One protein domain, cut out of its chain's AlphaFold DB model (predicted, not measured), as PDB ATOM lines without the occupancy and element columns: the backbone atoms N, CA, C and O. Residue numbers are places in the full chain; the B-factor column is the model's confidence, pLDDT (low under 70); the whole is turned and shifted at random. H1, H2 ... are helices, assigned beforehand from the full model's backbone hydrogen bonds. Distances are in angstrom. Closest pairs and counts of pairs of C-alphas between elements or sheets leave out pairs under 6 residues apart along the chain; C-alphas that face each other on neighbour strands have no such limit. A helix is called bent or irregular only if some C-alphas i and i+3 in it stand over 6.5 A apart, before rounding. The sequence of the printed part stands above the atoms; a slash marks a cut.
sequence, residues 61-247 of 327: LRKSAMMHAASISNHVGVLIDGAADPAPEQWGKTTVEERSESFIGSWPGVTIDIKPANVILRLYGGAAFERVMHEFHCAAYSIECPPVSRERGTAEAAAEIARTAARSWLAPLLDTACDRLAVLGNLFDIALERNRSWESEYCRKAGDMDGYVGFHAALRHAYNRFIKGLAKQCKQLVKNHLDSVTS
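AT A GLANCE: This is residues 61 to 247 of the 327 residues of the protein "Dynamin-related protein 5A" of Hibiscus syriacus (UniProt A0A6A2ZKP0). This is a long rod of helices in which H6 and H5a, the longer arm of the bent helix H5, run side by side in opposite ways, while the shorter H4 packs on residues 170 to 184 of H5a. Toward one end H1 crosses H5b, the other arm of H5; at the other end lies the link from H4 to H5. The printed part has 187 residues with six named helices, H1 to H6 in order, and no named strand: all helix, its packing part aligned and part crossed. It is loose, with a radius of gyration of the C-alphas of 21.3 A, and spans 77 by 34 by 24 A.

HOW THE PARTS SIT: H1, residues 61 to 80, touches H4, residues 125 to 142, only at their ends, closest at the C-alphas of Ile 80 and Gly 126, 4.5 A apart. H5, residues 155 to 202, was assigned as one helix by its hydrogen bonds but is bent: C-alphas 185 and 188 are 6.7 A apart, and its arms H5a, residues 155 to 185, and H5b, residues 188 to 202, stand at a steep tilt of 42 degrees. With residues 71 to 79 alone, H1 touches H5b at a steep tilt of 69 degrees, only just short of perpendicular; the closest C-alphas, of His 75 and Ala 191, are 5.2 A apart. H2, residues 88 to 91, is close to H5b but not clearly touching, with C-alphas of Trp 91 and Ile 190 6.8 A apart. H3, residues 95 to 101, only just touches H5a, with 3 pairs of C-alphas within 8 A, the closest being Glu 98 and Val 183 at 6.5 A. H4 and H5a form a helical hairpin at a shallow tilt of 26 degrees, closest at C-alphas of Gly 125 and Leu 184, 6.1 A. H6, residues 213 to 245, touches H5a at a shallow tilt of 12 degrees, opposite ways, closest at C-alphas of Asp 175 and Lys 235, 6.0 A; H6 and H4 are apart. Every O i to N i+4 pair is within hydrogen-bond range in H1, H3, H4, H5b and H6, against 21 of 27 in H5a; H2 is too short for one.

IN THESE COORDINATES: H1 begins at C-alpha 61 (-10.593, 44.238, 21.748) and is 28.7 A long; H4 measures 26.1 A, H5a 46.0 A and H5b 20.9 A. H6, 47.7 A, ends at C-alpha 245 (-50.012, 12.413, 24.676).

THE WHOLE: The farthest C-alphas, Glu 151 and Lys 205, are 76.7 A apart. The printed part has no cut; the links H3 to H4 and H4 to H5 are long. Residues 145 to 154 and 200 to 207 have pLDDT under 70.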
ATOM      1  N   LEU A  61      -9.885  44.755  22.921       85.31
ATOM      2  CA  LEU A  61     -10.593  44.238  21.748       85.31
ATOM      3  C   LEU A  61     -11.522  43.074  22.117       85.31
ATOM      4  O   LEU A  61     -12.690  43.086  21.740       85.31
ATOM      5  N   ARG A  62     -11.050  42.103  22.913       88.62
ATOM      6  CA  ARG A  62     -11.890  40.999  23.417       88.62
ATOM      7  C   ARG A  62     -13.070  41.513  24.231       88.62
ATOM      8  O   ARG A  62     -14.194  41.066  24.020       88.62
ATOM      9  N   LYS A  63     -12.831  42.466  25.138       87.50
ATOM     10  CA  LYS A  63     -13.893  43.082  25.942       87.50
ATOM     11  C   LYS A  63     -14.917  43.793  25.057       87.50
ATOM     12  O   LYS A  63     -16.111  43.613  25.264       87.50
ATOM     13  N   SER A  64     -14.461  44.555  24.064       85.19
ATOM     14  CA  SER A  64     -15.329  45.271  23.121       85.19
ATOM     15  C   SER A  64     -16.156  44.304  22.274       85.19
ATOM     16  O   SER A  64     -17.373  44.448  22.204       85.19
ATOM     17  N   ALA A  65     -15.534  43.253  21.732       89.56
ATOM     18  CA  ALA A  65     -16.218  42.207  20.976       89.56
ATOM     19  C   ALA A  65     -17.266  41.464  21.821       89.56
ATOM     20  O   ALA A  65     -18.383  41.234  21.362       89.56
ATOM     21  N   MET A  66     -16.935  41.133  23.074       91.81
ATOM     22  CA  MET A  66     -17.862  40.480  24.001       91.81
ATOM     23  C   MET A  66     -19.049  41.385  24.352       91.81
ATOM     24  O   MET A  66     -20.191  40.930  24.336       91.81
ATOM     25  N   MET A  67     -18.801  42.672  24.614       89.88
ATOM     26  CA  MET A  67     -19.861  43.655  24.860       89.88
ATOM     27  C   MET A  67     -20.764  43.840  23.638       89.88
ATOM     28  O   MET A  67     -21.980  43.922  23.788       89.88
ATOM     29  N   HIS A  68     -20.190  43.868  22.437       90.19
ATOM     30  CA  HIS A  68     -20.944  43.998  21.194       90.19
ATOM     31  C   HIS A  68     -21.821  42.762  20.932       90.19
ATOM     32  O   HIS A  68     -23.010  42.891  20.650       90.19
ATOM     33  N   ALA A  69     -21.284  41.553  21.132       92.94
ATOM     34  CA  ALA A  69     -22.062  40.316  21.045       92.94
ATOM     35  C   ALA A  69     -23.197  40.253  22.089       92.94
ATOM     36  O   ALA A  69     -24.304  39.801  21.779       92.94
ATOM     37  N   ALA A  70     -22.949  40.733  23.312       92.25
ATOM     38  CA  ALA A  70     -23.975  40.838  24.349       92.25
ATOM     39  C   ALA A  70     -25.062  41.861  23.977       92.25
ATOM     40  O   ALA A  70     -26.246  41.592  24.171       92.25
ATOM     41  N   SER A  71     -24.673  42.998  23.393       92.25
ATOM     42  CA  SER A  71     -25.599  44.030  22.915       92.25
ATOM     43  C   SER A  71     -26.532  43.489  21.831       92.25
ATOM     44  O   SER A  71     -27.752  43.599  21.951       92.25
ATOM     45  N   ILE A  72     -25.979  42.801  20.824       92.75
ATOM     46  CA  ILE A  72     -26.770  42.154  19.768       92.75
ATOM     47  C   ILE A  72     -27.727  41.122  20.365       92.75
ATOM     48  O   ILE A  72     -28.908  41.126  20.033       92.75
ATOM     49  N   SER A  73     -27.251  40.267  21.274       93.25
ATOM     50  CA  SER A  73     -28.103  39.272  21.943       93.25
ATOM     51  C   SER A  73     -29.272  39.921  22.693       93.25
ATOM     52  O   SER A  73     -30.402  39.446  22.599       93.25
ATOM     53  N   ASN A  74     -29.029  41.038  23.384       93.38
ATOM     54  CA  ASN A  74     -30.079  41.796  24.063       93.38
ATOM     55  C   ASN A  74     -31.090  42.384  23.068       93.38
ATOM     56  O   ASN A  74     -32.295  42.289  23.285       93.38
ATOM     57  N   HIS A  75     -30.616  42.938  21.948       93.50
ATOM     58  CA  HIS A  75     -31.494  43.421  20.885       93.50
ATOM     59  C   HIS A  75     -32.343  42.300  20.275       93.50
ATOM     60  O   HIS A  75     -33.531  42.511  20.063       93.50
ATOM     61  N   VAL A  76     -31.789  41.101  20.062       93.94
ATOM     62  CA  VAL A  76     -32.573  39.932  19.620       93.94
ATOM     63  C   VAL A  76     -33.690  39.611  20.618       93.94
ATOM     64  O   VAL A  76     -34.824  39.415  20.190       93.94
ATOM     65  N   GLY A  77     -33.405  39.611  21.925       92.81
ATOM     66  CA  GLY A  77     -34.425  39.402  22.962       92.81
ATOM     67  C   GLY A  77     -35.560  40.427  22.884       92.81
ATOM     68  O   GLY A  77     -36.724  40.061  22.794       92.81
ATOM     69  N   VAL A  78     -35.214  41.710  22.779       93.81
ATOM     70  CA  VAL A  78     -36.194  42.804  22.663       93.81
ATOM     71  C   VAL A  78     -37.049  42.696  21.387       93.81
ATOM     72  O   VAL A  78     -38.239  43.012  21.406       93.81
ATOM     73  N   LEU A  79     -36.482  42.224  20.272       93.44
ATOM     74  CA  LEU A  79     -37.237  41.975  19.033       93.44
ATOM     75  C   LEU A  79     -38.185  40.771  19.167       93.44
ATOM     76  O   LEU A  79     -39.276  40.775  18.591       93.44
ATOM     77  N   ILE A  80     -37.796  39.745  19.931       92.19
ATOM     78  CA  ILE A  80     -38.669  38.609  20.266       92.19
ATOM     79  C   ILE A  80     -39.839  39.077  21.138       92.19
ATOM     80  O   ILE A  80     -40.971  38.690  20.866       92.19
ATOM     81  N   ASP A  81     -39.597  39.988  22.082       91.75
ATOM     82  CA  ASP A  81     -40.635  40.581  22.940       91.75
ATOM     83  C   ASP A  81     -41.593  41.533  22.188       91.75
ATOM     84  O   ASP A  81     -42.561  42.033  22.763       91.75
ATOM     85  N   GLY A  82     -41.362  41.774  20.891       89.19
ATOM     86  CA  GLY A  82     -42.284  42.500  20.014       89.19
ATOM     87  C   GLY A  82     -41.897  43.947  19.715       89.19
ATOM     88  O   GLY A  82     -42.748  44.728  19.288       89.19
ATOM     89  N   ALA A  83     -40.636  44.332  19.914       90.06
ATOM     90  CA  ALA A  83     -40.191  45.670  19.545       90.06
ATOM     91  C   ALA A  83     -40.231  45.912  18.024       90.06
ATOM     92  O   ALA A  83     -39.787  45.082  17.231       90.06
ATOM     93  N   ALA A  84     -40.720  47.088  17.628       88.31
ATOM     94  CA  ALA A  84     -40.973  47.470  16.234       88.31
ATOM     95  C   ALA A  84     -39.926  48.452  15.655       88.31
ATOM     96  O   ALA A  84     -40.201  49.172  14.699       88.31
ATOM     97  N   ASP A  85     -38.739  48.523  16.256       89.12
ATOM     98  CA  ASP A  85     -37.594  49.300  15.782       89.12
ATOM     99  C   ASP A  85     -36.416  48.373  15.413       89.12
ATOM    100  O   ASP A  85     -35.976  47.584  16.265       89.12
ATOM    101  N   PRO A  86     -35.872  48.455  14.179       88.19
ATOM    102  CA  PRO A  86     -36.221  49.362  13.068       88.19
ATOM    103  C   PRO A  86     -37.565  49.040  12.374       88.19
ATOM    104  O   PRO A  86     -38.106  47.954  12.525       88.19
ATOM    105  N   ALA A  87     -38.091  49.986  11.585       90.44
ATOM    106  CA  ALA A  87     -39.441  49.933  11.006       90.44
ATOM    107  C   ALA A  87     -39.776  48.588  10.298       90.44
ATOM    108  O   ALA A  87     -39.059  48.194   9.360       90.44
ATOM    109  N   PRO A  88     -40.872  47.893  10.674       90.62
ATOM    110  CA  PRO A  88     -41.262  46.604  10.091       90.62
ATOM    111  C   PRO A  88     -41.541  46.652   8.590       90.62
ATOM    112  O   PRO A  88     -41.364  45.651   7.900       90.62
ATOM    113  N   GLU A  89     -41.905  47.810   8.047       90.50
ATOM    114  CA  GLU A  89     -42.127  48.001   6.614       90.50
ATOM    115  C   GLU A  89     -40.854  47.756   5.792       90.50
ATOM    116  O   GLU A  89     -40.933  47.319   4.646       90.50
ATOM    117  N   GLN A  90     -39.679  48.008   6.373       89.75
ATOM    118  CA  GLN A  90     -38.389  47.821   5.706       89.75
ATOM    119  C   GLN A  90     -37.786  46.448   6.010       89.75
ATOM    120  O   GLN A  90     -37.275  45.783   5.111       89.75
ATOM    121  N   TRP A  91     -37.867  46.018   7.270       90.38
ATOM    122  CA  TRP A  91     -37.130  44.853   7.777       90.38
ATOM    123  C   TRP A  91     -37.988  43.606   7.997       90.38
ATOM    124  O   TRP A  91     -37.468  42.490   8.066       90.38
ATOM    125  N   GLY A  92     -39.304  43.775   8.104       90.31
ATOM    126  CA  GLY A  92     -40.250  42.677   8.261       90.31
ATOM    127  C   GLY A  92     -40.473  41.906   6.970       90.31
ATOM    128  O   GLY A  92     -40.045  42.322   5.894       90.31
ATOM    129  N   LYS A  93     -41.177  40.782   7.084       90.06
ATOM    130  CA  LYS A  93     -41.593  39.928   5.972       90.06
ATOM    131  C   LYS A  93     -43.099  39.713   5.998       90.06
ATOM    132  O   LYS A  93     -43.737  39.688   7.053       90.06
ATOM    133  N   THR A  94     -43.682  39.596   4.820       90.88
ATOM    134  CA  THR A  94     -45.064  39.156   4.622       90.88
ATOM    135  C   THR A  94     -45.155  37.638   4.759       90.88
ATOM    136  O   THR A  94     -44.157  36.929   4.626       90.88
ATOM    137  N   THR A  95     -46.364  37.110   4.952       87.69
ATOM    138  CA  THR A  95     -46.578  35.654   5.027       87.69
ATOM    139  C   THR A  95     -46.094  34.924   3.770       87.69
ATOM    140  O   THR A  95     -45.623  33.794   3.854       87.69
ATOM    141  N   VAL A  96     -46.199  35.553   2.596       87.25
ATOM    142  CA  VAL A  96     -45.767  34.952   1.323       87.25
ATOM    143  C   VAL A  96     -44.244  34.837   1.261       87.25
ATOM    144  O   VAL A  96     -43.728  33.787   0.882       87.25
ATOM    145  N   GLU A  97     -43.530  35.886   1.675       88.69
ATOM    146  CA  GLU A  97     -42.064  35.884   1.739       88.69
ATOM    147  C   GLU A  97     -41.563  34.826   2.734       88.69
ATOM    148  O   GLU A  97     -40.702  34.020   2.386       88.69
ATOM    149  N   GLU A  98     -42.165  34.740   3.923       86.62
ATOM    150  CA  GLU A  98     -41.827  33.714   4.924       86.62
ATOM    151  C   GLU A  98     -42.038  32.290   4.394       86.62
ATOM    152  O   GLU A  98     -41.154  31.442   4.510       86.62
ATOM    153  N   ARG A  99     -43.190  32.023   3.760       84.88
ATOM    154  CA  ARG A  99     -43.485  30.711   3.155       84.88
ATOM    155  C   ARG A  99     -42.486  30.352   2.054       84.88
ATOM    156  O   ARG A  99     -42.085  29.193   1.949       84.88
ATOM    157  N   SER A 100     -42.063  31.336   1.256       83.19
ATOM    158  CA  SER A 100     -41.079  31.123   0.191       83.19
ATOM    159  C   SER A 100     -39.696  30.746   0.729       83.19
ATOM    160  O   SER A 100     -39.041  29.877   0.159       83.19
ATOM    161  N   GLU A 101     -39.280  31.319   1.862       79.94
ATOM    162  CA  GLU A 101     -37.995  31.006   2.500       79.94
ATOM    163  C   GLU A 101     -37.996  29.665   3.226       79.94
ATOM    164  O   GLU A 101     -36.992  28.953   3.223       79.94
ATOM    165  N   SER A 102     -39.130  29.293   3.820       73.25
ATOM    166  CA  SER A 102     -39.304  27.970   4.418       73.25
ATOM    167  C   SER A 102     -39.483  26.864   3.371       73.25
ATOM    168  O   SER A 102     -39.512  25.698   3.746       73.25
ATOM    169  N   PHE A 103     -39.617  27.202   2.077       72.44
ATOM    170  CA  PHE A 103     -39.974  26.285   0.980       72.44
ATOM    171  C   PHE A 103     -41.266  25.485   1.225       72.44
ATOM    172  O   PHE A 103     -41.520  24.471   0.571       72.44
ATOM    173  N   ILE A 104     -42.106  25.950   2.151       72.00
ATOM    174  CA  ILE A 104     -43.340  25.282   2.553       72.00
ATOM    175  C   ILE A 104     -44.507  26.166   2.130       72.00
ATOM    176  O   ILE A 104     -44.737  27.238   2.688       72.00
ATOM    177  N   GLY A 105     -45.230  25.711   1.106       74.44
ATOM    178  CA  GLY A 105     -46.362  26.442   0.539       74.44
ATOM    179  C   GLY A 105     -47.612  26.372   1.417       74.44
ATOM    180  O   GLY A 105     -48.065  27.389   1.942       74.44
ATOM    181  N   SER A 106     -48.178  25.174   1.566       82.62
ATOM    182  CA  SER A 106     -49.410  24.919   2.321       82.62
ATOM    183  C   SER A 106     -49.163  23.978   3.496       82.62
ATOM    184  O   SER A 106     -48.238  23.164   3.475       82.62
ATOM    185  N   TRP A 107     -50.019  24.063   4.513       88.19
ATOM    186  CA  TRP A 107     -49.986  23.143   5.645       88.19
ATOM    187  C   TRP A 107     -50.317  21.705   5.198       88.19
ATOM    188  O   TRP A 107     -51.268  21.514   4.435       88.19
ATOM    189  N   PRO A 108     -49.563  20.686   5.654       87.50
ATOM    190  CA  PRO A 108     -49.843  19.290   5.329       87.50
ATOM    191  C   PRO A 108     -51.262  18.867   5.720       87.50
ATOM    192  O   PRO A 108     -51.696  19.107   6.842       87.50
ATOM    193  N   GLY A 109     -51.980  18.209   4.806       81.56
ATOM    194  CA  GLY A 109     -53.322  17.675   5.077       81.56
ATOM    195  C   GLY A 109     -54.445  18.716   5.123       81.56
ATOM    196  O   GLY A 109     -55.591  18.342   5.352       81.56
ATOM    197  N   VAL A 110     -54.150  19.994   4.867       84.50
ATOM    198  CA  VAL A 110     -55.153  21.065   4.840       84.50
ATOM    199  C   VAL A 110     -55.491  21.429   3.395       84.50
ATOM    200  O   VAL A 110     -54.619  21.809   2.616       84.50
ATOM    201  N   THR A 111     -56.769  21.326   3.036       78.69
ATOM    202  CA  THR A 111     -57.290  21.675   1.700       78.69
ATOM    203  C   THR A 111     -57.732  23.137   1.592       78.69
ATOM    204  O   THR A 111     -57.821  23.675   0.491       78.69
ATOM    205  N   ILE A 112     -57.998  23.785   2.729       81.25
ATOM    206  CA  ILE A 112     -58.439  25.179   2.817       81.25
ATOM    207  C   ILE A 112     -57.219  26.107   2.839       81.25
ATOM    208  O   ILE A 112     -56.253  25.872   3.565       81.25
ATOM    209  N   ASP A 113     -57.272  27.199   2.077       81.88
ATOM    210  CA  ASP A 113     -56.234  28.228   2.131       81.88
ATOM    211  C   ASP A 113     -56.361  29.059   3.416       81.88
ATOM    212  O   ASP A 113     -57.302  29.838   3.594       81.88
ATOM    213  N   ILE A 114     -55.404  28.883   4.326       82.88
ATOM    214  CA  ILE A 114     -55.354  29.606   5.597       82.88
ATOM    215  C   ILE A 114     -54.683  30.953   5.366       82.88
ATOM    216  O   ILE A 114     -53.472  31.036   5.132       82.88
ATOM    217  N   LYS A 115     -55.484  32.015   5.475       81.44
ATOM    218  CA  LYS A 115     -55.023  33.404   5.405       81.44
ATOM    219  C   LYS A 115     -55.180  34.071   6.769       81.44
ATOM    220  O   LYS A 115     -56.310  34.363   7.159       81.44
ATOM    221  N   PRO A 116     -54.082  34.336   7.493       80.88
ATOM    222  CA  PRO A 116     -54.165  35.110   8.723       80.88
ATOM    223  C   PRO A 116     -54.516  36.574   8.398       80.88
ATOM    224  O   PRO A 116     -54.216  37.075   7.312       80.88
ATOM    225  N   ALA A 117     -55.133  37.291   9.339       77.75
ATOM    226  CA  ALA A 117     -55.584  38.674   9.121       77.75
ATOM    227  C   ALA A 117     -54.440  39.645   8.749       77.75
ATOM    228  O   ALA A 117     -54.640  40.621   8.032       77.75
ATOM    229  N   ASN A 118     -53.220  39.348   9.195       85.19
ATOM    230  CA  ASN A 118     -51.994  40.110   8.964       85.19
ATOM    231  C   ASN A 118     -51.148  39.564   7.794       85.19
ATOM    232  O   ASN A 118     -49.929  39.732   7.786       85.19
ATOM    233  N   VAL A 119     -51.770  38.923   6.796       84.38
ATOM    234  CA  VAL A 119     -51.066  38.312   5.648       84.38
ATOM    235  C   VAL A 119     -50.250  39.317   4.819       84.38
ATOM    236  O   VAL A 119     -49.170  38.988   4.329       84.38
ATOM    237  N   ILE A 120     -50.751  40.552   4.688       88.00
ATOM    238  CA  ILE A 120     -50.135  41.630   3.890       88.00
ATOM    239  C   ILE A 120     -49.098  42.412   4.712       88.00
ATOM    240  O   ILE A 120     -48.205  43.044   4.154       88.00
ATOM    241  N   LEU A 121     -49.204  42.378   6.044       90.25
ATOM    242  CA  LEU A 121     -48.333  43.154   6.918       90.25
ATOM    243  C   LEU A 121     -46.938  42.534   6.978       90.25
ATOM    244  O   LEU A 121     -46.776  41.315   7.100       90.25
ATOM    245  N   ARG A 122     -45.926  43.396   6.921       92.56
ATOM    246  CA  ARG A 122     -44.532  43.007   7.113       92.56
ATOM    247  C   ARG A 122     -44.253  42.945   8.607       92.56
ATOM    248  O   ARG A 122     -44.383  43.948   9.296       92.56
ATOM    249  N   LEU A 123     -43.921  41.758   9.100       91.31
ATOM    250  CA  LEU A 123     -43.684  41.487  10.518       91.31
ATOM    251  C   LEU A 123     -42.342  40.776  10.696       91.31
ATOM    252  O   LEU A 123     -41.819  40.165   9.765       91.31
ATOM    253  N   TYR A 124     -41.788  40.854  11.896       92.00
ATOM    254  CA  TYR A 124     -40.629  40.077  12.326       92.00
ATOM    255  C   TYR A 124     -40.757  39.784  13.830       92.00
ATOM    256  O   TYR A 124     -41.683  40.271  14.486       92.00
ATOM    257  N   GLY A 125     -39.842  38.983  14.380       91.12
ATOM    258  CA  GLY A 125     -39.775  38.729  15.822       91.12
ATOM    259  C   GLY A 125     -41.031  38.080  16.382       91.12
ATOM    260  O   GLY A 125     -41.614  37.203  15.739       91.12
ATOM    261  N   GLY A 126     -41.451  38.519  17.570       90.88
ATOM    262  CA  GLY A 126     -42.622  37.964  18.254       90.88
ATOM    263  C   GLY A 126     -43.905  38.051  17.426       90.88
ATOM    264  O   GLY A 126     -44.664  37.092  17.350       90.88
ATOM    265  N   ALA A 127     -44.123  39.153  16.704       90.69
ATOM    266  CA  ALA A 127     -45.328  39.320  15.889       90.69
ATOM    267  C   ALA A 127     -45.398  38.320  14.720       90.69
ATOM    268  O   ALA A 127     -46.475  37.824  14.377       90.69
ATOM    269  N   ALA A 128     -44.254  38.013  14.108       90.81
ATOM    270  CA  ALA A 128     -44.183  37.011  13.051       90.81
ATOM    271  C   ALA A 128     -44.317  35.584  13.606       90.81
ATOM    272  O   ALA A 128     -44.991  34.751  13.001       90.81
ATOM    273  N   PHE A 129     -43.753  35.324  14.790       90.12
ATOM    274  CA  PHE A 129     -43.954  34.074  15.524       90.12
ATOM    275  C   PHE A 129     -45.442  33.815  15.804       90.12
ATOM    276  O   PHE A 129     -45.973  32.774  15.420       90.12
ATOM    277  N   GLU A 130     -46.140  34.792  16.388       90.62
ATOM    278  CA  GLU A 130     -47.570  34.688  16.706       90.62
ATOM    279  C   GLU A 130     -48.423  34.451  15.455       90.62
ATOM    280  O   GLU A 130     -49.369  33.662  15.473       90.62
ATOM    281  N   ARG A 131     -48.057  35.065  14.320       90.88
ATOM    282  CA  ARG A 131     -48.708  34.796  13.031       90.88
ATOM    283  C   ARG A 131     -48.580  33.328  12.622       90.88
ATOM    284  O   ARG A 131     -49.583  32.716  12.258       90.88
ATOM    285  N   VAL A 132     -47.375  32.758  12.694       90.12
ATOM    286  CA  VAL A 132     -47.139  31.341  12.364       90.12
ATOM    287  C   VAL A 132     -47.925  30.424  13.302       90.12
ATOM    288  O   VAL A 132     -48.537  29.463  12.833       90.12
ATOM    289  N   MET A 133     -47.970  30.741  14.599       90.88
ATOM    290  CA  MET A 133     -48.741  29.975  15.583       90.88
ATOM    291  C   MET A 133     -50.245  30.043  15.318       90.88
ATOM    292  O   MET A 133     -50.924  29.017  15.356       90.88
ATOM    293  N   HIS A 134     -50.770  31.218  14.977       90.50
ATOM    294  CA  HIS A 134     -52.171  31.369  14.600       90.50
ATOM    295  C   HIS A 134     -52.517  30.545  13.353       90.50
ATOM    296  O   HIS A 134     -53.515  29.824  13.338       90.50
ATOM    297  N   GLU A 135     -51.663  30.583  12.326       90.81
ATOM    298  CA  GLU A 135     -51.839  29.760  11.128       90.81
ATOM    299  C   GLU A 135     -51.796  28.258  11.437       90.81
ATOM    300  O   GLU A 135     -52.601  27.505  10.891       90.81
ATOM    301  N   PHE A 136     -50.896  27.831  12.327       91.50
ATOM    302  CA  PHE A 136     -50.832  26.450  12.802       91.50
ATOM    303  C   PHE A 136     -52.135  26.035  13.496       91.50
ATOM    304  O   PHE A 136     -52.670  24.968  13.198       91.50
ATOM    305  N   HIS A 137     -52.688  26.880  14.371       90.00
ATOM    306  CA  HIS A 137     -53.969  26.603  15.021       90.00
ATOM    307  C   HIS A 137     -55.095  26.449  13.997       90.00
ATOM    308  O   HIS A 137     -55.819  25.454  14.032       90.00
ATOM    309  N   CYS A 138     -55.215  27.376  13.044       89.75
ATOM    310  CA  CYS A 138     -56.195  27.259  11.964       89.75
ATOM    311  C   CYS A 138     -56.019  25.960  11.159       89.75
ATOM    312  O   CYS A 138     -57.014  25.320  10.821       89.75
ATOM    313  N   ALA A 139     -54.776  25.545  10.893       90.31
ATOM    314  CA  ALA A 139     -54.463  24.301  10.190       90.31
ATOM    315  C   ALA A 139     -54.911  23.074  10.974       90.31
ATOM    316  O   ALA A 139     -55.638  22.242  10.436       90.31
ATOM    317  N   ALA A 140     -54.549  23.005  12.252       89.25
ATOM    318  CA  ALA A 140     -54.918  21.902  13.126       89.25
ATOM    319  C   ALA A 140     -56.443  21.749  13.255       89.25
ATOM    320  O   ALA A 140     -56.946  20.630  13.197       89.25
ATOM    321  N   TYR A 141     -57.189  22.856  13.362       87.31
ATOM    322  CA  TYR A 141     -58.656  22.822  13.443       87.31
ATOM    323  C   TYR A 141     -59.356  22.525  12.112       87.31
ATOM    324  O   TYR A 141     -60.539  22.194  12.114       87.31
ATOM    325  N   SER A 142     -58.652  22.646  10.985       87.00
ATOM    326  CA  SER A 142     -59.214  22.385   9.653       87.00
ATOM    327  C   SER A 142     -59.059  20.929   9.207       87.00
ATOM    328  O   SER A 142     -59.625  20.552   8.183       87.00
ATOM    329  N   ILE A 143     -58.291  20.111   9.935       83.62
ATOM    330  CA  ILE A 143     -58.164  18.683   9.633       83.62
ATOM    331  C   ILE A 143     -59.429  17.969  10.104       83.62
ATOM    332  O   ILE A 143     -59.732  17.909  11.296       83.62
ATOM    333  N   GLU A 144     -60.165  17.407   9.151       73.62
ATOM    334  CA  GLU A 144     -61.360  16.624   9.431       73.62
ATOM    335  C   GLU A 144     -60.977  15.230   9.951       73.62
ATOM    336  O   GLU A 144     -60.152  14.525   9.363       73.62
ATOM    337  N   CYS A 145     -61.577  14.827  11.071       65.19
ATOM    338  CA  CYS A 145     -61.389  13.488  11.615       65.19
ATOM    339  C   CYS A 145     -62.179  12.480  10.753       65.19
ATOM    340  O   CYS A 145     -63.370  12.699  10.520       65.19
ATOM    341  N   PRO A 146     -61.578  11.365  10.298       63.50
ATOM    342  CA  PRO A 146     -62.270  10.306   9.600       63.50
ATOM    343  C   PRO A 146     -63.457   9.817  10.425       63.50
ATOM    344  O   PRO A 146     -63.344   9.669  11.648       63.50
ATOM    345  N   PRO A 147     -64.575   9.487   9.767       60.72
ATOM    346  CA  PRO A 147     -65.686   8.857  10.446       60.72
ATOM    347  C   PRO A 147     -65.223   7.507  11.002       60.72
ATOM    348  O   PRO A 147     -64.955   6.561  10.260       60.72
ATOM    349  N   VAL A 148     -65.124   7.410  12.327       59.59
ATOM    350  CA  VAL A 148     -64.948   6.129  13.010       59.59
ATOM    351  C   VAL A 148     -66.236   5.326  12.835       59.59
ATOM    352  O   VAL A 148     -67.267   5.635  13.432       59.59
ATOM    353  N   SER A 149     -66.204   4.317  11.959       54.44
ATOM    354  CA  SER A 149     -67.323   3.387  11.798       54.44
ATOM    355  C   SER A 149     -67.621   2.732  13.145       54.44
ATOM    356  O   SER A 149     -66.742   2.149  13.778       54.44
ATOM    357  N   ARG A 150     -68.880   2.823  13.583       56.31
ATOM    358  CA  ARG A 150     -69.371   2.239  14.840       56.31
ATOM    359  C   ARG A 150     -69.383   0.704  14.805       56.31
ATOM    360  O   ARG A 150     -69.650   0.056  15.815       56.31
ATOM    361  N   GLU A 151     -69.104   0.128  13.641       52.72
ATOM    362  CA  GLU A 151     -69.061  -1.302  13.412       52.72
ATOM    363  C   GLU A 151     -67.613  -1.808  13.464       52.72
ATOM    364  O   GLU A 151     -66.838  -1.605  12.534       52.72
ATOM    365  N   ARG A 152     -67.325  -2.584  14.522       48.91
ATOM    366  CA  ARG A 152     -66.207  -3.543  14.674       48.91
ATOM    367  C   ARG A 152     -64.916  -3.018  15.317       48.91
ATOM    368  O   ARG A 152     -63.864  -2.969  14.693       48.91
ATOM    369  N   GLY A 153     -64.974  -2.792  16.627       58.09
ATOM    370  CA  GLY A 153     -63.795  -2.778  17.497       58.09
ATOM    371  C   GLY A 153     -64.179  -2.684  18.971       58.09
ATOM    372  O   GLY A 153     -65.196  -2.082  19.306       58.09
ATOM    373  N   THR A 154     -63.384  -3.280  19.863       69.62
ATOM    374  CA  THR A 154     -63.416  -2.928  21.293       69.62
ATOM    375  C   THR A 154     -63.064  -1.440  21.447       69.62
ATOM    376  O   THR A 154     -62.384  -0.876  20.587       69.62
ATOM    377  N   ALA A 155     -63.503  -0.783  22.527       74.56
ATOM    378  CA  ALA A 155     -63.178   0.631  22.782       74.56
ATOM    379  C   ALA A 155     -61.660   0.906  22.723       74.56
ATOM    380  O   ALA A 155     -61.222   1.955  22.258       74.56
ATOM    381  N   GLU A 156     -60.863  -0.087  23.112       74.00
ATOM    382  CA  GLU A 156     -59.406  -0.091  23.033       74.00
ATOM    383  C   GLU A 156     -58.871  -0.042  21.591       74.00
ATOM    384  O   GLU A 156     -57.997   0.771  21.290       74.00
ATOM    385  N   ALA A 157     -59.435  -0.837  20.674       79.06
ATOM    386  CA  ALA A 157     -59.049  -0.818  19.262       79.06
ATOM    387  C   ALA A 157     -59.402   0.523  18.596       79.06
ATOM    388  O   ALA A 157     -58.613   1.059  17.819       79.06
ATOM    389  N   ALA A 158     -60.559   1.100  18.936       78.19
ATOM    390  CA  ALA A 158     -60.955   2.422  18.449       78.19
ATOM    391  C   ALA A 158     -60.021   3.530  18.969       78.19
ATOM    392  O   ALA A 158     -59.610   4.401  18.200       78.19
ATOM    393  N   ALA A 159     -59.641   3.474  20.251       79.69
ATOM    394  CA  ALA A 159     -58.690   4.413  20.841       79.69
ATOM    395  C   ALA A 159     -57.305   4.317  20.180       79.69
ATOM    396  O   ALA A 159     -56.681   5.342  19.917       79.69
ATOM    397  N   GLU A 160     -56.842   3.112  19.850       81.75
ATOM    398  CA  GLU A 160     -55.542   2.922  19.201       81.75
ATOM    399  C   GLU A 160     -55.509   3.434  17.755       81.75
ATOM    400  O   GLU A 160     -54.537   4.068  17.329       81.75
ATOM    401  N   ILE A 161     -56.608   3.243  17.018       83.31
ATOM    402  CA  ILE A 161     -56.788   3.839  15.690       83.31
ATOM    403  C   ILE A 161     -56.762   5.367  15.798       83.31
ATOM    404  O   ILE A 161     -56.040   6.013  15.040       83.31
ATOM    405  N   ALA A 162     -57.474   5.951  16.767       83.69
ATOM    406  CA  ALA A 162     -57.497   7.398  16.974       83.69
ATOM    407  C   ALA A 162     -56.111   7.966  17.333       83.69
ATOM    408  O   ALA A 162     -55.695   8.967  16.750       83.69
ATOM    409  N   ARG A 163     -55.357   7.312  18.230       86.50
ATOM    410  CA  ARG A 163     -53.980   7.716  18.588       86.50
ATOM    411  C   ARG A 163     -53.043   7.665  17.386       86.50
ATOM    412  O   ARG A 163     -52.271   8.593  17.153       86.50
ATOM    413  N   THR A 164     -53.110   6.589  16.606       86.44
ATOM    414  CA  THR A 164     -52.281   6.423  15.406       86.44
ATOM    415  C   THR A 164     -52.627   7.457  14.340       86.44
ATOM    416  O   THR A 164     -51.731   8.063  13.751       86.44
ATOM    417  N   ALA A 165     -53.916   7.725  14.148       85.94
ATOM    418  CA  ALA A 165     -54.387   8.737  13.219       85.94
ATOM    419  C   ALA A 165     -53.940  10.151  13.645       85.94
ATOM    420  O   ALA A 165     -53.347  10.873  12.841       85.94
ATOM    421  N   ALA A 166     -54.083  10.496  14.930       87.00
ATOM    422  CA  ALA A 166     -53.614  11.764  15.487       87.00
ATOM    423  C   ALA A 166     -52.104  11.968  15.289       87.00
ATOM    424  O   ALA A 166     -51.689  13.038  14.842       87.00
ATOM    425  N   ARG A 167     -51.279  10.936  15.538       89.62
ATOM    426  CA  ARG A 167     -49.833  10.992  15.254       89.62
ATOM    427  C   ARG A 167     -49.555  11.282  13.784       89.62
ATOM    428  O   ARG A 167     -48.722  12.130  13.478       89.62
ATOM    429  N   SER A 168     -50.272  10.612  12.881       88.62
ATOM    430  CA  SER A 168     -50.063  10.759  11.438       88.62
ATOM    431  C   SER A 168     -50.411  12.152  10.898       88.62
ATOM    432  O   SER A 168     -49.761  12.609   9.961       88.62
ATOM    433  N   TRP A 169     -51.386  12.851  11.494       88.06
ATOM    434  CA  TRP A 169     -51.800  14.187  11.043       88.06
ATOM    435  C   TRP A 169     -51.074  15.321  11.762       88.06
ATOM    436  O   TRP A 169     -50.696  16.304  11.128       88.06
ATOM    437  N   LEU A 170     -50.856  15.200  13.074       89.69
ATOM    438  CA  LEU A 170     -50.246  16.270  13.864       89.69
ATOM    439  C   LEU A 170     -48.731  16.333  13.679       89.69
ATOM    440  O   LEU A 170     -48.187  17.432  13.615       89.69
ATOM    441  N   ALA A 171     -48.038  15.197  13.543       91.06
ATOM    442  CA  ALA A 171     -46.586  15.190  13.355       91.06
ATOM    443  C   ALA A 171     -46.108  16.070  12.176       91.06
ATOM    444  O   ALA A 171     -45.245  16.921  12.404       91.06
ATOM    445  N   PRO A 172     -46.661  15.957  10.947       90.88
ATOM    446  CA  PRO A 172     -46.228  16.803   9.833       90.88
ATOM    447  C   PRO A 172     -46.614  18.280  10.011       90.88
ATOM    448  O   PRO A 172     -45.865  19.155   9.569       90.88
ATOM    449  N   LEU A 173     -47.735  18.585  10.680       90.94
ATOM    450  CA  LEU A 173     -48.096  19.967  11.019       90.94
ATOM    451  C   LEU A 173     -47.096  20.583  12.003       90.94
ATOM    452  O   LEU A 173     -46.659  21.714  11.812       90.94
ATOM    453  N   LEU A 174     -46.713  19.839  13.038       91.81
ATOM    454  CA  LEU A 174     -45.770  20.290  14.059       91.81
ATOM    455  C   LEU A 174     -44.361  20.475  13.484       91.81
ATOM    456  O   LEU A 174     -43.712  21.484  13.766       91.81
ATOM    457  N   ASP A 175     -43.910  19.556  12.624       90.94
ATOM    458  CA  ASP A 175     -42.647  19.705  11.892       90.94
ATOM    459  C   ASP A 175     -42.670  20.958  11.000       90.94
ATOM    460  O   ASP A 175     -41.717  21.741  11.025       90.94
ATOM    461  N   THR A 176     -43.783  21.196  10.295       90.12
ATOM    462  CA  THR A 176     -43.980  22.388   9.455       90.12
ATOM    463  C   THR A 176     -43.964  23.677  10.272       90.12
ATOM    464  O   THR A 176     -43.331  24.651   9.867       90.12
ATOM    465  N   ALA A 177     -44.626  23.700  11.432       90.25
ATOM    466  CA  ALA A 177     -44.612  24.859  12.319       90.25
ATOM    467  C   ALA A 177     -43.176  25.186  12.745       90.25
ATOM    468  O   ALA A 177     -42.747  26.329  12.604       90.25
ATOM    469  N   CYS A 178     -42.404  24.173  13.152       89.25
ATOM    470  CA  CYS A 178     -40.997  24.341  13.520       89.25
ATOM    471  C   CYS A 178     -40.127  24.844  12.355       89.25
ATOM    472  O   CYS A 178     -39.237  25.661  12.580       89.25
ATOM    473  N   ASP A 179     -40.371  24.399  11.119       87.81
ATOM    474  CA  ASP A 179     -39.640  24.898   9.941       87.81
ATOM    475  C   ASP A 179     -39.994  26.349   9.600       87.81
ATOM    476  O   ASP A 179     -39.136  27.125   9.170       87.81
ATOM    477  N   ARG A 180     -41.240  26.756   9.847       84.56
ATOM    478  CA  ARG A 180     -41.678  28.147   9.686       84.56
ATOM    479  C   ARG A 180     -41.151  29.077  10.778       84.56
ATOM    480  O   ARG A 180     -41.017  30.273  10.532       84.56
ATOM    481  N   LEU A 181     -40.742  28.545  11.936       80.69
ATOM    482  CA  LEU A 181     -39.999  29.311  12.948       80.69
ATOM    483  C   LEU A 181     -38.612  29.771  12.470       80.69
ATOM    484  O   LEU A 181     -37.991  30.604  13.130       80.69
ATOM    485  N   ALA A 182     -38.151  29.327  11.292       72.19
ATOM    486  CA  ALA A 182     -37.011  29.932  10.603       72.19
ATOM    487  C   ALA A 182     -37.177  31.447  10.372       72.19
ATOM    488  O   ALA A 182     -36.179  32.130  10.143       72.19
ATOM    489  N   VAL A 183     -38.396  31.987  10.515       77.94
ATOM    490  CA  VAL A 183     -38.658  33.430  10.583       77.94
ATOM    491  C   VAL A 183     -37.790  34.153  11.614       77.94
ATOM    492  O   VAL A 183     -37.438  35.304  11.396       77.94
ATOM    493  N   LEU A 184     -37.366  33.482  12.689       81.50
ATOM    494  CA  LEU A 184     -36.449  34.058  13.675       81.50
ATOM    495  C   LEU A 184     -35.043  34.290  13.103       81.50
ATOM    496  O   LEU A 184     -34.299  35.103  13.634       81.50
ATOM    497  N   GLY A 185     -34.667  33.628  12.005       83.44
ATOM    498  CA  GLY A 185     -33.333  33.719  11.410       83.44
ATOM    499  C   GLY A 185     -32.946  35.123  10.933       83.44
ATOM    500  O   GLY A 185     -31.766  35.463  10.956       83.44
ATOM    501  N   ASN A 186     -33.917  35.961  10.551       87.75
ATOM    502  CA  ASN A 186     -33.646  37.342  10.133       87.75
ATOM    503  C   ASN A 186     -33.372  38.294  11.310       87.75
ATOM    504  O   ASN A 186     -32.861  39.392  11.094       87.75
ATOM    505  N   LEU A 187     -33.673  37.884  12.549       91.81
ATOM    506  CA  LEU A 187     -33.572  38.752  13.720       91.81
ATOM    507  C   LEU A 187     -32.151  39.214  13.991       91.81
ATOM    508  O   LEU A 187     -31.967  40.292  14.542       91.81
ATOM    509  N   PHE A 188     -31.150  38.430  13.599       92.50
ATOM    510  CA  PHE A 188     -29.761  38.830  13.758       92.50
ATOM    511  C   PHE A 188     -29.413  40.066  12.923       92.50
ATOM    512  O   PHE A 188     -28.800  40.995  13.440       92.50
ATOM    513  N   ASP A 189     -29.828  40.106  11.655       91.88
ATOM    514  CA  ASP A 189     -29.541  41.250  10.787       91.88
ATOM    515  C   ASP A 189     -30.330  42.496  11.235       91.88
ATOM    516  O   ASP A 189     -29.798  43.604  11.212       91.88
ATOM    517  N   ILE A 190     -31.551  42.306  11.748       93.19
ATOM    518  CA  ILE A 190     -32.367  43.380  12.343       93.19
ATOM    519  C   ILE A 190     -31.730  43.898  13.641       93.19
ATOM    520  O   ILE A 190     -31.645  45.104  13.863       93.19
ATOM    521  N   ALA A 191     -31.244  42.997  14.499       93.31
ATOM    522  CA  ALA A 191     -30.559  43.347  15.740       93.31
ATOM    523  C   ALA A 191     -29.234  44.077  15.480       93.31
ATOM    524  O   ALA A 191     -28.892  44.989  16.230       93.31
ATOM    525  N   LEU A 192     -28.513  43.714  14.415       91.00
ATOM    526  CA  LEU A 192     -27.326  44.442  13.964       91.00
ATOM    527  C   LEU A 192     -27.665  45.875  13.550       91.00
ATOM    528  O   LEU A 192     -26.989  46.805  13.989       91.00
ATOM    529  N   GLU A 193     -28.713  46.066  12.745       91.19
ATOM    530  CA  GLU A 193     -29.142  47.409  12.340       91.19
ATOM    531  C   GLU A 193     -29.572  48.244  13.547       91.19
ATOM    532  O   GLU A 193     -29.154  49.392  13.720       91.19
ATOM    533  N   ARG A 194     -30.347  47.637  14.447       89.62
ATOM    534  CA  ARG A 194     -30.755  48.274  15.695       89.62
ATOM    535  C   ARG A 194     -29.548  48.694  16.531       89.62
ATOM    536  O   ARG A 194     -29.511  49.827  17.006       89.62
ATOM    537  N   ASN A 195     -28.544  47.827  16.664       88.81
ATOM    538  CA  ASN A 195     -27.329  48.133  17.414       88.81
ATOM    539  C   ASN A 195     -26.567  49.324  16.806       88.81
ATOM    540  O   ASN A 195     -26.120  50.198  17.545       88.81
ATOM    541  N   ARG A 196     -26.475  49.405  15.472       85.25
ATOM    542  CA  ARG A 196     -25.851  50.544  14.774       85.25
ATOM    543  C   ARG A 196     -26.584  51.856  15.023       85.25
ATOM    544  O   ARG A 196     -25.949  52.862  15.336       85.25
ATOM    545  N   SER A 197     -27.916  51.843  14.933       81.69
ATOM    546  CA  SER A 197     -28.729  53.031  15.226       81.69
ATOM    547  C   SER A 197     -28.528  53.516  16.670       81.69
ATOM    548  O   SER A 197     -28.322  54.706  16.903       81.69
ATOM    549  N   TRP A 198     -28.457  52.582  17.627       78.12
ATOM    550  CA  TRP A 198     -28.218  52.866  19.044       78.12
ATOM    551  C   TRP A 198     -26.819  53.423  19.327       78.12
ATOM    552  O   TRP A 198     -26.672  54.347  20.132       78.12
ATOM    553  N   GLU A 199     -25.781  52.878  18.688       73.19
ATOM    554  CA  GLU A 199     -24.405  53.374  18.824       73.19
ATOM    555  C   GLU A 199     -24.255  54.791  18.248       73.19
ATOM    556  O   GLU A 199     -23.578  55.627  18.858       73.19
ATOM    557  N   SER A 200     -24.955  55.092  17.146       69.69
ATOM    558  CA  SER A 200     -24.993  56.427  16.535       69.69
ATOM    559  C   SER A 200     -25.730  57.465  17.389       69.69
ATOM    560  O   SER A 200     -25.299  58.615  17.447       69.69
ATOM    561  N   GLU A 201     -26.844  57.097  18.029       64.81
ATOM    562  CA  GLU A 201     -27.696  58.034  18.777       64.81
ATOM    563  C   GLU A 201     -27.134  58.365  20.169       64.81
ATOM    564  O   GLU A 201     -27.164  59.516  20.605       64.81
ATOM    565  N   TYR A 202     -26.553  57.376  20.855       59.22
ATOM    566  CA  TYR A 202     -26.064  57.537  22.231       59.22
ATOM    567  C   TYR A 202     -24.549  57.743  22.353       59.22
ATOM    568  O   TYR A 202     -24.036  57.743  23.476       59.22
ATOM    569  N   CYS A 203     -23.837  57.928  21.230       53.38
ATOM    570  CA  CYS A 203     -22.392  58.192  21.167       53.38
ATOM    571  C   CYS A 203     -21.615  57.329  22.178       53.38
ATOM    572  O   CYS A 203     -20.890  57.817  23.054       53.38
ATOM    573  N   ARG A 204     -21.862  56.012  22.152       54.59
ATOM    574  CA  ARG A 204     -21.262  55.112  23.136       54.59
ATOM    575  C   ARG A 204     -19.859  54.748  22.663       54.59
ATOM    576  O   ARG A 204     -19.683  54.209  21.583       54.59
ATOM    577  N   LYS A 205     -18.869  54.984  23.529       54.31
ATOM    578  CA  LYS A 205     -17.446  54.607  23.394       54.31
ATOM    579  C   LYS A 205     -17.201  53.083  23.367       54.31
ATOM    580  O   LYS A 205     -16.173  52.625  23.865       54.31
ATOM    581  N   ALA A 206     -18.154  52.276  22.901       55.03
ATOM    582  CA  ALA A 206     -17.859  50.889  22.573       55.03
ATOM    583  C   ALA A 206     -16.899  50.939  21.381       55.03
ATOM    584  O   ALA A 206     -17.137  51.701  20.449       55.03
ATOM    585  N   GLY A 207     -15.763  50.241  21.461       63.91
ATOM    586  CA  GLY A 207     -14.793  50.248  20.367       63.91
ATOM    587  C   GLY A 207     -15.504  49.935  19.054       63.91
ATOM    588  O   GLY A 207     -16.266  48.976  19.015       63.91
ATOM    589  N   ASP A 208     -15.289  50.764  18.033       72.88
ATOM    590  CA  ASP A 208     -15.897  50.614  16.710       72.88
ATOM    591  C   ASP A 208     -15.652  49.188  16.187       72.88
ATOM    592  O   ASP A 208     -14.532  48.825  15.810       72.88
ATOM    593  N   MET A 209     -16.701  48.362  16.228       81.44
ATOM    594  CA  MET A 209     -16.659  46.978  15.765       81.44
ATOM    595  C   MET A 209     -17.067  46.857  14.288       81.44
ATOM    596  O   MET A 209     -16.934  45.768  13.724       81.44
ATOM    597  N   ASP A 210     -17.527  47.927  13.624       78.88
ATOM    598  CA  ASP A 210     -18.051  47.863  12.249       78.88
ATOM    599  C   ASP A 210     -16.969  47.454  11.239       78.88
ATOM    600  O   ASP A 210     -17.243  46.757  10.259       78.88
ATOM    601  N   GLY A 211     -15.709  47.804  11.510       81.50
ATOM    602  CA  GLY A 211     -14.567  47.441  10.668       81.50
ATOM    603  C   GLY A 211     -14.161  45.958  10.698       81.50
ATOM    604  O   GLY A 211     -13.322  45.552   9.890       81.50
ATOM    605  N   TYR A 212     -14.712  45.140  11.601       86.88
ATOM    606  CA  TYR A 212     -14.282  43.751  11.820       86.88
ATOM    607  C   TYR A 212     -15.197  42.738  11.121       86.88
ATOM    608  O   TYR A 212     -15.905  41.953  11.752       86.88
ATOM    609  N   VAL A 213     -15.138  42.703   9.789       88.88
ATOM    610  CA  VAL A 213     -15.990  41.839   8.946       88.88
ATOM    611  C   VAL A 213     -15.904  40.353   9.330       88.88
ATOM    612  O   VAL A 213     -16.923  39.666   9.363       88.88
ATOM    613  N   GLY A 214     -14.709  39.853   9.669       90.94
ATOM    614  CA  GLY A 214     -14.516  38.455  10.074       90.94
ATOM    615  C   GLY A 214     -15.225  38.093  11.384       90.94
ATOM    616  O   GLY A 214     -15.779  37.002  11.501       90.94
ATOM    617  N   PHE A 215     -15.269  39.025  12.341       91.31
ATOM    618  CA  PHE A 215     -15.997  38.845  13.596       91.31
ATOM    619  C   PHE A 215     -17.510  38.801  13.352       91.31
ATOM    620  O   PHE A 215     -18.166  37.866  13.803       91.31
ATOM    621  N   HIS A 216     -18.050  39.737  12.565       91.50
ATOM    622  CA  HIS A 216     -19.473  39.748  12.200       91.50
ATOM    623  C   HIS A 216     -19.891  38.491  11.436       91.50
ATOM    624  O   HIS A 216     -20.952  37.927  11.697       91.50
ATOM    625  N   ALA A 217     -19.042  38.008  10.525       93.44
ATOM    626  CA  ALA A 217     -19.283  36.759   9.808       93.44
ATOM    627  C   ALA A 217     -19.306  35.548  10.757       93.44
ATOM    628  O   ALA A 217     -20.207  34.713  10.659       93.44
ATOM    629  N   ALA A 218     -18.359  35.472  11.698       94.94
ATOM    630  CA  ALA A 218     -18.321  34.415  12.706       94.94
ATOM    631  C   ALA A 218     -19.539  34.469  13.641       94.94
ATOM    632  O   ALA A 218     -20.136  33.433  13.930       94.94
ATOM    633  N   LEU A 219     -19.953  35.668  14.054       93.25
ATOM    634  CA  LEU A 219     -21.115  35.867  14.916       93.25
ATOM    635  C   LEU A 219     -22.420  35.485  14.203       93.25
ATOM    636  O   LEU A 219     -23.213  34.722  14.753       93.25
ATOM    637  N   ARG A 220     -22.603  35.918  12.947       93.81
ATOM    638  CA  ARG A 220     -23.739  35.501  12.107       93.81
ATOM    639  C   ARG A 220     -23.772  33.984  11.938       93.81
ATOM    640  O   ARG A 220     -24.832  33.366  12.009       93.81
ATOM    641  N   HIS A 221     -22.614  33.366  11.710       94.12
ATOM    642  CA  HIS A 221     -22.515  31.915  11.582       94.12
ATOM    643  C   HIS A 221     -22.901  31.196  12.883       94.12
ATOM    644  O   HIS A 221     -23.682  30.244  12.839       94.12
ATOM    645  N   ALA A 222     -22.410  31.670  14.031       94.44
ATOM    646  CA  ALA A 222     -22.754  31.127  15.342       94.44
ATOM    647  C   ALA A 222     -24.259  31.240  15.624       94.44
ATOM    648  O   ALA A 222     -24.880  30.254  16.021       94.44
ATOM    649  N   TYR A 223     -24.860  32.396  15.329       93.12
ATOM    650  CA  TYR A 223     -26.301  32.610  15.449       93.12
ATOM    651  C   TYR A 223     -27.105  31.642  14.570       93.12
ATOM    652  O   TYR A 223     -27.989  30.938  15.052       93.12
ATOM    653  N   ASN A 224     -26.754  31.526  13.289       91.62
ATOM    654  CA  ASN A 224     -27.438  30.612  12.375       91.62
ATOM    655  C   ASN A 224     -27.308  29.146  12.805       91.62
ATOM    656  O   ASN A 224     -28.250  28.367  12.656       91.62
ATOM    657  N   ARG A 225     -26.149  28.753  13.347       93.12
ATOM    658  CA  ARG A 225     -25.953  27.416  13.919       93.12
ATOM    659  C   ARG A 225     -26.838  27.207  15.148       93.12
ATOM    660  O   ARG A 225     -27.451  26.148  15.255       93.12
ATOM    661  N   PHE A 226     -26.935  28.205  16.025       91.88
ATOM    662  CA  PHE A 226     -27.810  28.178  17.195       91.88
ATOM    663  C   PHE A 226     -29.282  28.013  16.799       91.88
ATOM    664  O   PHE A 226     -29.920  27.077  17.267       91.88
ATOM    665  N   ILE A 227     -29.795  28.823  15.867       90.19
ATOM    666  CA  ILE A 227     -31.193  28.732  15.405       90.19
ATOM    667  C   ILE A 227     -31.491  27.374  14.759       90.19
ATOM    668  O   ILE A 227     -32.517  26.763  15.049       90.19
ATOM    669  N   LYS A 228     -30.577  26.846  13.935       89.31
ATOM    670  CA  LYS A 228     -30.725  25.496  13.361       89.31
ATOM    671  C   LYS A 228     -30.735  24.405  14.435       89.31
ATOM    672  O   LYS A 228     -31.508  23.454  14.336       89.31
ATOM    673  N   GLY A 229     -29.884  24.538  15.454       91.44
ATOM    674  CA  GLY A 229     -29.859  23.641  16.609       91.44
ATOM    675  C   GLY A 229     -31.163  23.697  17.402       91.44
ATOM    676  O   GLY A 229     -31.752  22.654  17.678       91.44
ATOM    677  N   LEU A 230     -31.652  24.906  17.679       89.56
ATOM    678  CA  LEU A 230     -32.910  25.151  18.377       89.56
ATOM    679  C   LEU A 230     -34.093  24.546  17.616       89.56
ATOM    680  O   LEU A 230     -34.861  23.794  18.199       89.56
ATOM    681  N   ALA A 231     -34.191  24.764  16.301       88.12
ATOM    682  CA  ALA A 231     -35.248  24.173  15.479       88.12
ATOM    683  C   ALA A 231     -35.248  22.634  15.549       88.12
ATOM    684  O   ALA A 231     -36.304  22.014  15.686       88.12
ATOM    685  N   LYS A 232     -34.064  22.002  15.520       90.50
ATOM    686  CA  LYS A 232     -33.932  20.545  15.678       90.50
ATOM    687  C   LYS A 232     -34.404  20.077  17.060       90.50
ATOM    688  O   LYS A 232     -35.117  19.078  17.147       90.50
ATOM    689  N   GLN A 233     -34.024  20.789  18.120       91.56
ATOM    690  CA  GLN A 233     -34.449  20.480  19.488       91.56
ATOM    691  C   GLN A 233     -35.962  20.656  19.659       91.56
ATOM    692  O   GLN A 233     -36.610  19.761  20.193       91.56
ATOM    693  N   CYS A 234     -36.538  21.742  19.138       90.94
ATOM    694  CA  CYS A 234     -37.980  21.985  19.155       90.94
ATOM    695  C   CYS A 234     -38.746  20.856  18.460       90.94
ATOM    696  O   CYS A 234     -39.692  20.326  19.038       90.94
ATOM    697  N   LYS A 235     -38.303  20.416  17.274       91.94
ATOM    698  CA  LYS A 235     -38.922  19.274  16.581       91.94
ATOM    699  C   LYS A 235     -38.889  18.002  17.422       91.94
ATOM    700  O   LYS A 235     -39.897  17.308  17.513       91.94
ATOM    701  N   GLN A 236     -37.753  17.697  18.048       93.50
ATOM    702  CA  GLN A 236     -37.639  16.513  18.901       93.50
ATOM    703  C   GLN A 236     -38.541  16.612  20.134       93.50
ATOM    704  O   GLN A 236     -39.234  15.655  20.466       93.50
ATOM    705  N   LEU A 237     -38.556  17.772  20.790       93.50
ATOM    706  CA  LEU A 237     -39.368  18.025  21.975       93.50
ATOM    707  C   LEU A 237     -40.856  17.850  21.668       93.50
ATOM    708  O   LEU A 237     -41.566  17.127  22.361       93.50
ATOM    709  N   VAL A 238     -41.317  18.470  20.587       92.06
ATOM    710  CA  VAL A 238     -42.715  18.421  20.166       92.06
ATOM    711  C   VAL A 238     -43.125  17.010  19.730       92.06
ATOM    712  O   VAL A 238     -44.223  16.570  20.069       92.06
ATOM    713  N   LYS A 239     -42.236  16.257  19.065       91.62
ATOM    714  CA  LYS A 239     -42.449  14.828  18.768       91.62
ATOM    715  C   LYS A 239     -42.598  14.000  20.038       91.62
ATOM    716  O   LYS A 239     -43.572  13.269  20.166       91.62
ATOM    717  N   ASN A 240     -41.707  14.190  21.009       92.19
ATOM    718  CA  ASN A 240     -41.784  13.495  22.292       92.19
ATOM    719  C   ASN A 240     -43.093  13.811  23.035       92.19
ATOM    720  O   ASN A 240     -43.703  12.917  23.618       92.19
ATOM    721  N   HIS A 241     -43.554  15.066  23.000       91.94
ATOM    722  CA  HIS A 241     -44.844  15.441  23.582       91.94
ATOM    723  C   HIS A 241     -46.019  14.783  22.858       91.94
ATOM    724  O   HIS A 241     -46.929  14.286  23.519       91.94
ATOM    725  N   LEU A 242     -45.992  14.738  21.524       91.56
ATOM    726  CA  LEU A 242     -47.016  14.051  20.742       91.56
ATOM    727  C   LEU A 242     -47.057  12.555  21.076       91.56
ATOM    728  O   LEU A 242     -48.134  12.024  21.337       91.56
ATOM    729  N   ASP A 243     -45.903  11.892  21.134       90.50
ATOM    730  CA  ASP A 243     -45.799  10.475  21.498       90.50
ATOM    731  C   ASP A 243     -46.270  10.220  22.938       90.50
ATOM    732  O   ASP A 243     -46.956   9.236  23.210       90.50
ATOM    733  N   SER A 244     -45.969  11.135  23.863       90.62
ATOM    734  CA  SER A 244     -46.429  11.055  25.252       90.62
ATOM    735  C   SER A 244     -47.951  11.196  25.371       90.62
ATOM    736  O   SER A 244     -48.576  10.400  26.071       90.62
ATOM    737  N   VAL A 245     -48.554  12.163  24.669       88.12
ATOM    738  CA  VAL A 245     -50.012  12.413  24.676       88.12
ATOM    739  C   VAL A 245     -50.786  11.336  23.912       88.12
ATOM    740  O   VAL A 245     -51.956  11.093  24.195       88.12
ATOM    741  N   THR A 246     -50.146  10.671  22.953       87.50
ATOM    742  CA  THR A 246     -50.737   9.566  22.181       87.50
ATOM    743  C   THR A 246     -50.285   8.193  22.678       87.50
ATOM    744  O   THR A 246     -50.468   7.195  21.984       87.50
ATOM    745  N   SER A 247     -49.723   8.119  23.886       86.94
ATOM    746  CA  SER A 247     -49.316   6.859  24.500       86.94
ATOM    747  C   SER A 247     -50.540   6.036  24.926       86.94
ATOM    748  O   SER A 247     -51.491   6.591  25.482       86.94
TER     749      SER A 247